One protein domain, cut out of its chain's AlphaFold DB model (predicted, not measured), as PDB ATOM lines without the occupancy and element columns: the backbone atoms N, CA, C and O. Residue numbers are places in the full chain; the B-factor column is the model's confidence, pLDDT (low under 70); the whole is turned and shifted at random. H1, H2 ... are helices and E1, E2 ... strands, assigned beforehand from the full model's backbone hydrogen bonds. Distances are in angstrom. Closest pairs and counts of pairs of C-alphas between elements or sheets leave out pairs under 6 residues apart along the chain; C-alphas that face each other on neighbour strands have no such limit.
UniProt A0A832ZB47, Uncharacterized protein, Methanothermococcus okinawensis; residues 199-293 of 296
ATOM      1  N   GLU A 199       5.603 -57.279 -19.113       86.00
ATOM      2  CA  GLU A 199       6.524 -56.675 -20.067       86.00
ATOM      3  C   GLU A 199       5.882 -56.458 -21.440       86.00
ATOM      4  O   GLU A 199       6.062 -55.397 -22.037       86.00
ATOM      5  N   ASP A 200       5.122 -57.427 -21.946       86.06
ATOM      6  CA  ASP A 200       4.463 -57.299 -23.247       86.06
ATOM      7  C   ASP A 200       3.290 -56.319 -23.191       86.06
ATOM      8  O   ASP A 200       3.143 -55.511 -24.108       86.06
ATOM      9  N   LEU A 201       2.534 -56.298 -22.086       90.38
ATOM     10  CA  LEU A 201       1.507 -55.277 -21.861       90.38
ATOM     11  C   LEU A 201       2.127 -53.873 -21.844       90.38
ATOM     12  O   LEU A 201       1.584 -52.939 -22.429       90.38
ATOM     13  N   LEU A 202       3.296 -53.716 -21.218       92.62
ATOM     14  CA  LEU A 202       4.008 -52.438 -21.207       92.62
ATOM     15  C   LEU A 202       4.530 -52.050 -22.582       92.62
ATOM     16  O   LEU A 202       4.449 -50.877 -22.932       92.62
ATOM     17  N   LYS A 203       5.052 -52.995 -23.370       91.62
ATOM     18  CA  LYS A 203       5.469 -52.720 -24.753       91.62
ATOM     19  C   LYS A 203       4.293 -52.251 -25.603       91.62
ATOM     20  O   LYS A 203       4.457 -51.297 -26.354       91.62
ATOM     21  N   GLU A 204       3.130 -52.886 -25.464       89.81
ATOM     22  CA  GLU A 204       1.906 -52.494 -26.171       89.81
ATOM     23  C   GLU A 204       1.439 -51.094 -25.750       89.81
ATOM     24  O   GLU A 204       1.164 -50.240 -26.592       89.81
ATOM     25  N   ILE A 205       1.438 -50.798 -24.448       93.50
ATOM     26  CA  ILE A 205       1.072 -49.466 -23.952       93.50
ATOM     27  C   ILE A 205       2.083 -48.402 -24.396       93.50
ATOM     28  O   ILE A 205       1.700 -47.291 -24.747       93.50
ATOM     29  N   LYS A 206       3.378 -48.726 -24.400       93.56
ATOM     30  CA  LYS A 206       4.463 -47.791 -24.731       93.56
ATOM     31  C   LYS A 206       4.764 -47.694 -26.225       93.56
ATOM     32  O   LYS A 206       5.601 -46.880 -26.607       93.56
ATOM     33  N   SER A 207       4.117 -48.491 -27.078       92.06
ATOM     34  CA  SER A 207       4.259 -48.349 -28.531       92.06
ATOM     35  C   SER A 207       3.573 -47.084 -29.054       92.06
ATOM     36  O   SER A 207       3.874 -46.641 -30.160       92.06
ATOM     37  N   ARG A 208       2.663 -46.491 -28.268       92.81
ATOM     38  CA  ARG A 208       2.120 -45.144 -28.497       92.81
ATOM     39  C   ARG A 208       2.962 -44.081 -27.788       92.81
ATOM     40  O   ARG A 208       3.623 -44.355 -26.788       92.81
ATOM     41  N   ALA A 209       2.920 -42.854 -28.305       90.88
ATOM     42  CA  ALA A 209       3.524 -41.709 -27.631       90.88
ATOM     43  C   ALA A 209       2.829 -41.454 -26.277       90.88
ATOM     44  O   ALA A 209       1.622 -41.681 -26.175       90.88
ATOM     45  N   PRO A 210       3.562 -40.999 -25.245       95.06
ATOM     46  CA  PRO A 210       2.945 -40.590 -23.989       95.06
ATOM     47  C   PRO A 210       2.037 -39.378 -24.210       95.06
ATOM     48  O   PRO A 210       2.386 -38.467 -24.961       95.06
ATOM     49  N   ASP A 211       0.906 -39.336 -23.509       93.56
ATOM     50  CA  ASP A 211      -0.022 -38.200 -23.556       93.56
ATOM     51  C   ASP A 211       0.563 -36.970 -22.859       93.56
ATOM     52  O   ASP A 211       0.271 -35.829 -23.218       93.56
ATOM     53  N   LYS A 212       1.399 -37.200 -21.840       93.94
ATOM     54  CA  LYS A 212       2.062 -36.142 -21.079       93.94
ATOM     55  C   LYS A 212       3.471 -36.561 -20.687       93.94
ATOM     56  O   LYS A 212       3.689 -37.693 -20.254       93.94
ATOM     57  N   VAL A 213       4.406 -35.618 -20.796       93.75
ATOM     58  CA  VAL A 213       5.770 -35.736 -20.274       93.75
ATOM     59  C   VAL A 213       5.998 -34.599 -19.287       93.75
ATOM     60  O   VAL A 213       5.735 -33.442 -19.610       93.75
ATOM     61  N   LEU A 214       6.432 -34.939 -18.079       91.50
ATOM     62  CA  LEU A 214       6.631 -34.022 -16.961       91.50
ATOM     63  C   LEU A 214       8.034 -34.198 -16.380       91.50
ATOM     64  O   LEU A 214       8.621 -35.277 -16.483       91.50
ATOM     65  N   TYR A 215       8.537 -33.147 -15.738       90.06
ATOM     66  CA  TYR A 215       9.846 -33.143 -15.093       90.06
ATOM     67  C   TYR A 215       9.709 -32.629 -13.667       90.06
ATOM     68  O   TYR A 215       9.193 -31.535 -13.459       90.06
ATOM     69  N   ASN A 216      10.200 -33.411 -12.707       83.44
ATOM     70  CA  ASN A 216      10.289 -33.040 -11.291       83.44
ATOM     71  C   ASN A 216       8.949 -32.703 -10.608       83.44
ATOM     72  O   ASN A 216       8.936 -32.035  -9.575       83.44
ATOM     73  N   ASP A 217       7.833 -33.190 -11.153       84.00
ATOM     74  CA  ASP A 217       6.517 -33.024 -10.538       84.00
ATOM     75  C   ASP A 217       6.311 -33.976  -9.350       84.00
ATOM     76  O   ASP A 217       6.851 -35.084  -9.284       84.00
ATOM     77  N   SER A 218       5.483 -33.538  -8.400       84.62
ATOM     78  CA  SER A 218       5.107 -34.331  -7.231       84.62
ATOM     79  C   SER A 218       4.290 -35.558  -7.627       84.62
ATOM     80  O   SER A 218       3.369 -35.487  -8.441       84.62
ATOM     81  N   LEU A 219       4.537 -36.678  -6.941       85.25
ATOM     82  CA  LEU A 219       3.782 -37.918  -7.126       85.25
ATOM     83  C   LEU A 219       2.267 -37.734  -6.931       85.25
ATOM     84  O   LEU A 219       1.491 -38.472  -7.522       85.25
ATOM     85  N   MET A 220       1.841 -36.785  -6.093       83.94
ATOM     86  CA  MET A 220       0.417 -36.513  -5.860       83.94
ATOM     87  C   MET A 220      -0.247 -35.813  -7.049       83.94
ATOM     88  O   MET A 220      -1.421 -36.059  -7.317       83.94
ATOM     89  N   ASP A 221       0.507 -34.984  -7.768       86.12
ATOM     90  CA  ASP A 221      -0.016 -34.125  -8.834       86.12
ATOM     91  C   ASP A 221      -0.096 -34.857 -10.180       86.12
ATOM     92  O   ASP A 221      -0.831 -34.454 -11.080       86.12
ATOM     93  N   ILE A 222       0.631 -35.970 -10.308       89.75
ATOM     94  CA  ILE A 222       0.628 -36.817 -11.506       89.75
ATOM     95  C   ILE A 222      -0.449 -37.910 -11.476       89.75
ATOM     96  O   ILE A 222      -0.640 -38.589 -12.484       89.75
ATOM     97  N   LEU A 223      -1.144 -38.116 -10.346       93.31
ATOM     98  CA  LEU A 223      -2.216 -39.110 -10.260       93.31
ATOM     99  C   LEU A 223      -3.428 -38.652 -11.072       93.31
ATOM    100  O   LEU A 223      -3.999 -37.585 -10.853       93.31
ATOM    101  N   THR A 224      -3.841 -39.500 -12.003       91.19
ATOM    102  CA  THR A 224      -4.899 -39.213 -12.967       91.19
ATOM    103  C   THR A 224      -6.273 -39.650 -12.470       91.19
ATOM    104  O   THR A 224      -6.404 -40.632 -11.730       91.19
ATOM    105  N   GLU A 225      -7.306 -38.932 -12.910       92.88
ATOM    106  CA  GLU A 225      -8.705 -39.345 -12.746       92.88
ATOM    107  C   GLU A 225      -8.988 -40.588 -13.605       92.88
ATOM    108  O   GLU A 225      -9.378 -41.638 -13.098       92.88
ATOM    109  N   GLU A 226      -8.681 -40.499 -14.902       94.12
ATOM    110  CA  GLU A 226      -8.815 -41.613 -15.837       94.12
ATOM    111  C   GLU A 226      -7.714 -42.667 -15.631       94.12
ATOM    112  O   GLU A 226      -6.584 -42.314 -15.264       94.12
ATOM    113  N   PRO A 227      -7.996 -43.960 -15.895       96.75
ATOM    114  CA  PRO A 227      -6.997 -45.020 -15.830       96.75
ATOM    115  C   PRO A 227      -5.759 -44.679 -16.663       96.75
ATOM    116  O   PRO A 227      -5.863 -44.478 -17.868       96.75
ATOM    117  N   SER A 228      -4.585 -44.617 -16.036       97.31
ATOM    118  CA  SER A 228      -3.331 -44.290 -16.726       97.31
ATOM    119  C   SER A 228      -2.159 -45.098 -16.182       97.31
ATOM    120  O   SER A 228      -2.085 -45.370 -14.982       97.31
ATOM    121  N   LEU A 229      -1.225 -45.456 -17.063       97.81
ATOM    122  CA  LEU A 229       0.105 -45.929 -16.707       97.81
ATOM    123  C   LEU A 229       1.041 -44.723 -16.601       97.81
ATOM    124  O   LEU A 229       1.169 -43.933 -17.533       97.81
ATOM    125  N   ILE A 230       1.719 -44.611 -15.470       97.19
ATOM    126  CA  ILE A 230       2.703 -43.582 -15.165       97.19
ATOM    127  C   ILE A 230       4.066 -44.269 -15.093       97.19
ATOM    128  O   ILE A 230       4.299 -45.104 -14.217       97.19
ATOM    129  N   GLU A 231       4.953 -43.928 -16.019       96.38
ATOM    130  CA  GLU A 231       6.348 -44.363 -16.045       96.38
ATOM    131  C   GLU A 231       7.242 -43.270 -15.458       96.38
ATOM    132  O   GLU A 231       7.187 -42.120 -15.882       96.38
ATOM    133  N   ILE A 232       8.093 -43.642 -14.507       94.25
ATOM    134  CA  ILE A 232       9.019 -42.751 -13.811       94.25
ATOM    135  C   ILE A 232      10.440 -43.245 -14.095       94.25
ATOM    136  O   ILE A 232      10.772 -44.408 -13.838       94.25
ATOM    137  N   ASN A 233      11.281 -42.372 -14.657       89.94
ATOM    138  CA  ASN A 233      12.679 -42.656 -15.007       89.94
ATOM    139  C   ASN A 233      12.884 -43.988 -15.756       89.94
ATOM    140  O   ASN A 233      13.810 -44.755 -15.480       89.94
ATOM    141  N   GLY A 234      11.975 -44.283 -16.689       87.88
ATOM    142  CA  GLY A 234      12.104 -45.380 -17.650       87.88
ATOM    143  C   GLY A 234      11.982 -46.803 -17.091       87.88
ATOM    144  O   GLY A 234      12.155 -47.752 -17.849       87.88
ATOM    145  N   SER A 235      11.747 -46.978 -15.787       91.00
ATOM    146  CA  SER A 235      11.803 -48.309 -15.151       91.00
ATOM    147  C   SER A 235      10.848 -48.510 -13.976       91.00
ATOM    148  O   SER A 235      10.610 -49.649 -13.571       91.00
ATOM    149  N   MET A 236      10.303 -47.430 -13.414       95.25
ATOM    150  CA  MET A 236       9.358 -47.472 -12.303       95.25
ATOM    151  C   MET A 236       7.956 -47.193 -12.815       95.25
ATOM    152  O   MET A 236       7.763 -46.252 -13.581       95.25
ATOM    153  N   TYR A 237       6.979 -47.978 -12.372       97.06
ATOM    154  CA  TYR A 237       5.635 -47.910 -12.928       97.06
ATOM    155  C   TYR A 237       4.566 -47.835 -11.848       97.06
ATOM    156  O   TYR A 237       4.595 -48.566 -10.853       97.06
ATOM    157  N   ILE A 238       3.590 -46.966 -12.093       97.00
ATOM    158  CA  ILE A 238       2.361 -46.816 -11.318       97.00
ATOM    159  C   ILE A 238       1.183 -46.890 -12.279       97.00
ATOM    160  O   ILE A 238       1.202 -46.278 -13.339       97.00
ATOM    161  N   VAL A 239       0.125 -47.593 -11.888       97.25
ATOM    162  CA  VAL A 239      -1.179 -47.469 -12.543       97.25
ATOM    163  C   VAL A 239      -2.087 -46.655 -11.634       97.25
ATOM    164  O   VAL A 239      -2.345 -47.055 -10.493       97.25
ATOM    165  N   SER A 240      -2.555 -45.515 -12.141       95.94
ATOM    166  CA  SER A 240      -3.427 -44.581 -11.430       95.94
ATOM    167  C   SER A 240      -4.854 -44.647 -11.957       95.94
ATOM    168  O   SER A 240      -5.067 -44.801 -13.158       95.94
ATOM    169  N   LYS A 241      -5.828 -44.511 -11.056       95.25
ATOM    170  CA  LYS A 241      -7.243 -44.281 -11.370       95.25
ATOM    171  C   LYS A 241      -7.910 -43.543 -10.208       95.25
ATOM    172  O   LYS A 241      -7.598 -43.840  -9.056       95.25
ATOM    173  N   ASP A 242      -8.835 -42.627 -10.490       94.50
ATOM    174  CA  ASP A 242      -9.588 -41.862  -9.487       94.50
ATOM    175  C   ASP A 242      -8.637 -41.125  -8.515       94.50
ATOM    176  O   ASP A 242      -8.851 -41.085  -7.299       94.50
ATOM    177  N   ARG A 243      -7.509 -40.627  -9.054       93.62
ATOM    178  CA  ARG A 243      -6.377 -40.012  -8.332       93.62
ATOM    179  C   ARG A 243      -5.773 -40.888  -7.236       93.62
ATOM    180  O   ARG A 243      -5.262 -40.392  -6.231       93.62
ATOM    181  N   LYS A 244      -5.837 -42.206  -7.410       94.38
ATOM    182  CA  LYS A 244      -5.277 -43.196  -6.488       94.38
ATOM    183  C   LYS A 244      -4.356 -44.145  -7.225       94.38
ATOM    184  O   LYS A 244      -4.596 -44.520  -8.368       94.38
ATOM    185  N   VAL A 245      -3.335 -44.601  -6.512       95.31
ATOM    186  CA  VAL A 245      -2.474 -45.687  -6.973       95.31
ATOM    187  C   VAL A 245      -3.206 -47.010  -6.800       95.31
ATOM    188  O   VAL A 245      -3.605 -47.367  -5.692       95.31
ATOM    189  N   VAL A 246      -3.376 -47.739  -7.899       96.56
ATOM    190  CA  VAL A 246      -4.031 -49.054  -7.914       96.56
ATOM    191  C   VAL A 246      -2.994 -50.175  -7.985       96.56
ATOM    192  O   VAL A 246      -3.106 -51.178  -7.276       96.56
ATOM    193  N   TYR A 247      -1.964 -49.993  -8.814       97.00
ATOM    194  CA  TYR A 247      -0.875 -50.954  -8.996       97.00
ATOM    195  C   TYR A 247       0.477 -50.239  -9.014       97.00
ATOM    196  O   TYR A 247       0.563 -49.089  -9.446       97.00
ATOM    197  N   ALA A 248       1.529 -50.923  -8.563       97.00
ATOM    198  CA  ALA A 248       2.899 -50.421  -8.602       97.00
ATOM    199  C   ALA A 248       3.914 -51.559  -8.763       97.00
ATOM    200  O   ALA A 248       3.773 -52.623  -8.153       97.00
ATOM    201  N   PHE A 249       4.957 -51.328  -9.561       96.25
ATOM    202  CA  PHE A 249       6.036 -52.293  -9.775       96.25
ATOM    203  C   PHE A 249       7.327 -51.622 -10.266       96.25
ATOM    204  O   PHE A 249       7.302 -50.593 -10.941       96.25
ATOM    205  N   PHE A 250       8.465 -52.199  -9.879       93.62
ATOM    206  CA  PHE A 250       9.807 -51.727 -10.229       93.62
ATOM    207  C   PHE A 250      10.823 -52.858 -10.026       93.62
ATOM    208  O   PHE A 250      10.948 -53.348  -8.906       93.62
ATOM    209  N   GLY A 251      11.564 -53.268 -11.062       88.31
ATOM    210  CA  GLY A 251      12.512 -54.391 -10.955       88.31
ATOM    211  C   GLY A 251      11.819 -55.651 -10.428       88.31
ATOM    212  O   GLY A 251      10.821 -56.067 -11.006       88.31
ATOM    213  N   ASP A 252      12.270 -56.186  -9.291       87.94
ATOM    214  CA  ASP A 252      11.623 -57.308  -8.579       87.94
ATOM    215  C   ASP A 252      10.623 -56.862  -7.494       87.94
ATOM    216  O   ASP A 252       9.969 -57.672  -6.837       87.94
ATOM    217  N   TYR A 253      10.495 -55.556  -7.259       92.31
ATOM    218  CA  TYR A 253       9.538 -55.014  -6.306       92.31
ATOM    219  C   TYR A 253       8.131 -55.003  -6.915       92.31
ATOM    220  O   TYR A 253       7.923 -54.611  -8.068       92.31
ATOM    221  N   ARG A 254       7.145 -55.410  -6.110       93.75
ATOM    222  CA  ARG A 254       5.730 -55.525  -6.489       93.75
ATOM    223  C   ARG A 254       4.832 -54.890  -5.418       93.75
ATOM    224  O   ARG A 254       5.186 -54.899  -4.232       93.75
ATOM    225  N   GLY A 255       3.712 -54.302  -5.836       94.62
ATOM    226  CA  GLY A 255       2.656 -53.781  -4.963       94.62
ATOM    227  C   GLY A 255       3.147 -52.707  -3.993       94.62
ATOM    228  O   GLY A 255       3.913 -51.814  -4.360       94.62
ATOM    229  N   ASP A 256       2.737 -52.806  -2.727       94.19
ATOM    230  CA  ASP A 256       3.055 -51.823  -1.677       94.19
ATOM    231  C   ASP A 256       4.562 -51.574  -1.515       94.19
ATOM    232  O   ASP A 256       5.000 -50.452  -1.245       94.19
ATOM    233  N   LYS A 257       5.376 -52.624  -1.694       93.62
ATOM    234  CA  LYS A 257       6.836 -52.536  -1.574       93.62
ATOM    235  C   LYS A 257       7.424 -51.692  -2.704       93.62
ATOM    236  O   LYS A 257       8.277 -50.845  -2.440       93.62
ATOM    237  N   ALA A 258       6.942 -51.893  -3.931       95.56
ATOM    238  CA  ALA A 258       7.315 -51.062  -5.071       95.56
ATOM    239  C   ALA A 258       6.849 -49.622  -4.868       95.56
ATOM    240  O   ALA A 258       7.647 -48.701  -4.995       95.56
ATOM    241  N   TYR A 259       5.592 -49.423  -4.464       95.25
ATOM    242  CA  TYR A 259       5.043 -48.085  -4.263       95.25
ATOM    243  C   TYR A 259       5.833 -47.275  -3.227       95.25
ATOM    244  O   TYR A 259       6.175 -46.120  -3.474       95.25
ATOM    245  N   ARG A 260       6.202 -47.886  -2.094       93.00
ATOM    246  CA  ARG A 260       7.041 -47.232  -1.078       93.00
ATOM    247  C   ARG A 260       8.402 -46.820  -1.634       93.00
ATOM    248  O   ARG A 260       8.878 -45.731  -1.324       93.00
ATOM    249  N   TYR A 261       9.016 -47.682  -2.443       92.69
ATOM    250  CA  TYR A 261      10.289 -47.378  -3.085       92.69
ATOM    251  C   TYR A 261      10.155 -46.195  -4.045       92.69
ATOM    252  O   TYR A 261      10.915 -45.237  -3.935       92.69
ATOM    253  N   ILE A 262       9.152 -46.229  -4.926       92.75
ATOM    254  CA  ILE A 262       8.885 -45.169  -5.905       92.75
ATOM    255  C   ILE A 262       8.616 -43.843  -5.191       92.75
ATOM    256  O   ILE A 262       9.247 -42.841  -5.505       92.75
ATOM    257  N   LYS A 263       7.761 -43.837  -4.160       91.25
ATOM    258  CA  LYS A 263       7.474 -42.636  -3.365       91.25
ATOM    259  C   LYS A 263       8.743 -42.026  -2.773       91.25
ATOM    260  O   LYS A 263       8.935 -40.820  -2.876       91.25
ATOM    261  N   ASN A 264       9.608 -42.845  -2.172       88.81
ATOM    262  CA  ASN A 264      10.878 -42.365  -1.631       88.81
ATOM    263  C   ASN A 264      11.792 -41.843  -2.741       88.81
ATOM    264  O   ASN A 264      12.393 -40.789  -2.582       88.81
ATOM    265  N   TYR A 265      11.876 -42.548  -3.870       88.81
ATOM    266  CA  TYR A 265      12.680 -42.127  -5.012       88.81
ATOM    267  C   TYR A 265      12.266 -40.733  -5.507       88.81
ATOM    268  O   TYR A 265      13.123 -39.873  -5.707       88.81
ATOM    269  N   CYS A 266      10.959 -40.491  -5.619       86.06
ATOM    270  CA  CYS A 266      10.401 -39.228  -6.087       86.06
ATOM    271  C   CYS A 266      10.651 -38.034  -5.144       86.06
ATOM    272  O   CYS A 266      10.550 -36.891  -5.568       86.06
ATOM    273  N   LEU A 267      10.975 -38.256  -3.867       82.44
ATOM    274  CA  LEU A 267      11.216 -37.157  -2.920       82.44
ATOM    275  C   LEU A 267      12.622 -36.555  -3.018       82.44
ATOM    276  O   LEU A 267      12.834 -35.437  -2.557       82.44
ATOM    277  N   PHE A 268      13.589 -37.297  -3.558       75.25
ATOM    278  CA  PHE A 268      15.012 -36.962  -3.416       75.25
ATOM    279  C   PHE A 268      15.753 -36.796  -4.740       75.25
ATOM    280  O   PHE A 268      16.971 -36.616  -4.727       75.25
ATOM    281  N   ARG A 269      15.072 -36.938  -5.881       76.25
ATOM    282  CA  ARG A 269      15.728 -36.998  -7.189       76.25
ATOM    283  C   ARG A 269      14.930 -36.285  -8.258       76.25
ATOM    284  O   ARG A 269      13.705 -36.360  -8.268       76.25
ATOM    285  N   ASP A 270      15.667 -35.705  -9.197       83.19
ATOM    286  CA  ASP A 270      15.098 -35.280 -10.462       83.19
ATOM    287  C   ASP A 270      14.560 -36.499 -11.224       83.19
ATOM    288  O   ASP A 270      15.144 -37.596 -11.203       83.19
ATOM    289  N   MET A 271      13.411 -36.326 -11.868       87.69
ATOM    290  CA  MET A 271      12.743 -37.411 -12.568       87.69
ATOM    291  C   MET A 271      11.987 -36.940 -13.801       87.69
ATOM    292  O   MET A 271      11.299 -35.920 -13.791       87.69
ATOM    293  N   GLU A 272      12.078 -37.756 -14.842       93.06
ATOM    294  CA  GLU A 272      11.217 -37.706 -16.012       93.06
ATOM    295  C   GLU A 272      10.014 -38.624 -15.778       93.06
ATOM    296  O   GLU A 272      10.164 -39.780 -15.363       93.06
ATOM    297  N   ILE A 273       8.821 -38.105 -16.052       94.62
ATOM    298  CA  ILE A 273       7.554 -38.804 -15.852       94.62
ATOM    299  C   ILE A 273       6.805 -38.826 -17.179       94.62
ATOM    300  O   ILE A 273       6.567 -37.780 -17.780       94.62
ATOM    301  N   LYS A 274       6.394 -40.016 -17.614       96.75
ATOM    302  CA  LYS A 274       5.562 -40.223 -18.805       96.75
ATOM    303  C   LYS A 274       4.220 -40.788 -18.394       96.75
ATOM    304  O   LYS A 274       4.164 -41.763 -17.651       96.75
ATOM    305  N   ILE A 275       3.147 -40.191 -18.895       96.56
ATOM    306  CA  ILE A 275       1.780 -40.633 -18.625       96.56
ATOM    307  C   ILE A 275       1.177 -41.173 -19.917       96.56
ATOM    308  O   ILE A 275       1.197 -40.497 -20.945       96.56
ATOM    309  N   TYR A 276       0.642 -42.386 -19.838       97.62
ATOM    310  CA  TYR A 276      -0.043 -43.092 -20.912       97.62
ATOM    311  C   TYR A 276      -1.466 -43.415 -20.455       97.62
ATOM    312  O   TYR A 276      -1.663 -44.208 -19.532       97.62
ATOM    313  N   SER A 277      -2.466 -42.836 -21.105       96.12
ATOM    314  CA  SER A 277      -3.880 -43.123 -20.865       96.12
ATOM    315  C   SER A 277      -4.160 -44.571 -21.234       96.12
ATOM    316  O   SER A 277      -3.733 -45.034 -22.293       96.12
ATOM    317  N   LEU A 278      -4.859 -45.299 -20.367       95.88
ATOM    318  CA  LEU A 278      -5.220 -46.694 -20.587       95.88
ATOM    319  C   LEU A 278      -6.648 -46.789 -21.098       95.88
ATOM    320  O   LEU A 278      -7.577 -46.223 -20.521       95.88
ATOM    321  N   ASN A 279      -6.845 -47.585 -22.143       91.38
ATOM    322  CA  ASN A 279      -8.192 -47.958 -22.538       91.38
ATOM    323  C   ASN A 279      -8.794 -48.969 -21.532       91.38
ATOM    324  O   ASN A 279      -8.119 -49.532 -20.662       91.38
ATOM    325  N   SER A 280     -10.102 -49.212 -21.644       85.38
ATOM    326  CA  SER A 280     -10.826 -50.102 -20.722       85.38
ATOM    327  C   SER A 280     -10.307 -51.544 -20.716       85.38
ATOM    328  O   SER A 280     -10.464 -52.251 -19.720       85.38
ATOM    329  N   GLU A 281      -9.730 -52.002 -21.821       83.56
ATOM    330  CA  GLU A 281      -9.202 -53.352 -21.979       83.56
ATOM    331  C   GLU A 281      -7.826 -53.482 -21.322       83.56
ATOM    332  O   GLU A 281      -7.649 -54.343 -20.460       83.56
ATOM    333  N   GLU A 282      -6.910 -52.561 -21.615       90.31
ATOM    334  CA  GLU A 282      -5.580 -52.476 -21.003       90.31
ATOM    335  C   GLU A 282      -5.672 -52.376 -19.479       90.31
ATOM    336  O   GLU A 282      -5.033 -53.136 -18.752       90.31
ATOM    337  N   TYR A 283      -6.545 -51.500 -18.966       92.38
ATOM    338  CA  TYR A 283      -6.745 -51.377 -17.523       92.38
ATOM    339  C   TYR A 283      -7.288 -52.669 -16.892       92.38
ATOM    340  O   TYR A 283      -6.959 -53.008 -15.750       92.38
ATOM    341  N   ARG A 284      -8.127 -53.422 -17.616       87.25
ATOM    342  CA  ARG A 284      -8.628 -54.716 -17.135       87.25
ATOM    343  C   ARG A 284      -7.532 -55.773 -17.095       87.25
ATOM    344  O   ARG A 284      -7.563 -56.566 -16.160       87.25
ATOM    345  N   MET A 285      -6.585 -55.763 -18.033       86.62
ATOM    346  CA  MET A 285      -5.469 -56.719 -18.071       86.62
ATOM    347  C   MET A 285      -4.581 -56.610 -16.828       86.62
ATOM    348  O   MET A 285      -4.138 -57.627 -16.305       86.62
ATOM    349  N   PHE A 286      -4.426 -55.413 -16.248       89.75
ATOM    350  CA  PHE A 286      -3.689 -55.257 -14.988       89.75
ATOM    351  C   PHE A 286      -4.278 -56.045 -13.804       89.75
ATOM    352  O   PHE A 286      -3.561 -56.346 -12.852       89.75
ATOM    353  N   ARG A 287      -5.567 -56.423 -13.847       86.00
ATOM    354  CA  ARG A 287      -6.202 -57.226 -12.783       86.00
ATOM    355  C   ARG A 287      -5.654 -58.648 -12.696       86.00
ATOM    356  O   ARG A 287      -5.801 -59.274 -11.643       86.00
ATOM    357  N   ASP A 288      -5.058 -59.146 -13.776       83.06
ATOM    358  CA  ASP A 288      -4.514 -60.499 -13.839       83.06
ATOM    359  C   ASP A 288      -3.179 -60.600 -13.071       83.06
ATOM    360  O   ASP A 288      -2.865 -61.656 -12.517       83.06
ATOM    361  N   PHE A 289      -2.465 -59.478 -12.896       87.31
ATOM    362  CA  PHE A 289      -1.237 -59.371 -12.097       87.31
ATOM    363  C   PHE A 289      -1.555 -58.983 -10.643       87.31
ATOM    364  O   PHE A 289      -1.489 -57.828 -10.219       87.31
ATOM    365  N   LYS A 290      -1.977 -59.962  -9.841       85.69
ATOM    366  CA  LYS A 290      -2.431 -59.704  -8.460       85.69
ATOM    367  C   LYS A 290      -1.317 -59.241  -7.517       85.69
ATOM    368  O   LYS A 290      -1.605 -58.569  -6.529       85.69
ATOM    369  N   ASP A 291      -0.077 -59.619  -7.797       87.69
ATOM    370  CA  ASP A 291       1.115 -59.323  -7.001       87.69
ATOM    371  C   ASP A 291       1.523 -57.843  -7.057       87.69
ATOM    372  O   ASP A 291       2.064 -57.324  -6.081       87.69
ATOM    373  N   ILE A 292       1.203 -57.134  -8.146       92.19
ATOM    374  CA  ILE A 292       1.495 -55.697  -8.296       92.19
ATOM    375  C   ILE A 292       0.436 -54.781  -7.681       92.19
ATOM    376  O   ILE A 292       0.582 -53.557  -7.719       92.19
ATOM    377  N   LYS A 293      -0.643 -55.336  -7.122       95.06
ATOM    378  CA  LYS A 293      -1.723 -54.547  -6.527       95.06
ATOM    379  C   LYS A 293      -1.262 -53.869  -5.240       95.06
ATOM    380  O   LYS A 293      -0.720 -54.519  -4.349       95.06
TER     381      LYS A 293
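Overview. This is residues 199 to 293 of the 296 residues of an uncharacterized protein of Methanothermococcus okinawensis (UniProt A0A832ZB47). A twisted sheet of five strands forms the core, with H2 crossing one face over E2, E3 and E4 and H3 slanting over the opposite face. H1 runs beside H3, the opposite way, and only grazes the sheet, while the unnamed stretch of residues 216 to 227 makes a long loop between E1 and E2. The printed part has 95 residues with three named helices and five named strands, in the order H1 E1 E2 E3 E4 H2 E5 H3; the sheet's order is E1 E5 E2 E3 E4, all antiparallel. The class is mixed, helices and strands, and the whole is compact and rounded, with a radius of gyration of the C-alphas of 12.1 A and spans of 34 by 26 by 24 A.

Along the chain. H1, residues 199 to 206, begins with C-alpha 199 at (6.524, -56.675, -20.067) and is 10.2 A long. E1 is residues 212 to 215, 10.3 A, and E2 is residues 228 to 232, 12.8 A. E3, residues 236 to 241, measures 16.9 A, and E4, residues 244 to 250, measures 17.7 A. H2, residues 255 to 268, is 20.9 A long, with C-alpha 255 at (2.656, -53.781, -4.963). E5, residues 272 to 277, spans 16.8 A. H3, residues 280 to 288, spans 14.0 A and ends with C-alpha 288 at (-4.514, -60.499, -13.839).

Arrangement. E1 and E4 are the edge strands. Between the antiparallel neighbours E1 and E5, N 214 and O 273 are within hydrogen-bond range at 2.9 A, and between the antiparallel neighbours E5 and E2, N 231 and O 274 are within hydrogen-bond range at 2.8 A. E2, E3 and E4 form a meander, each strand the antiparallel neighbour of the one before; its hairpins E2 and E3, and E3 and E4, show N 230 and O 238 at 2.8 A and N 239 and O 247 at 2.9 A. H2 is on the sheet at a height of 8.4 A and runs across the strands, at 86 degrees to E4 on the local plane; its closest C-alphas to E4 are those of Gly 255 and Ala 248, 5.0 A apart. H3, on the opposite face at a height of 9.9 A, runs slantwise to the strands, at 51 degrees to E2 on the local plane; the closest C-alphas are those of Tyr 283 and Ser 228, 7.9 A apart. H1 and H3 are close but not clearly touching, with the C-alphas of Leu 201 and Glu 282 7.7 A apart, and run opposite ways at a shallow tilt of 22 degrees. H2 and H3 are apart. Every O i to N i+4 pair is within hydrogen-bond range in H1, against 9 of 10 in H2 and 3 of 5 in H3.

Size, cuts and confidence. The two C-alphas farthest apart are those of Phe 268 and Glu 281, 34.6 A. The printed part has no cut. The link from E1 to E2, 12 residues, is long; the other links are tight. The mean pLDDT of the printed part is 91.4, and no printed residue is under 70.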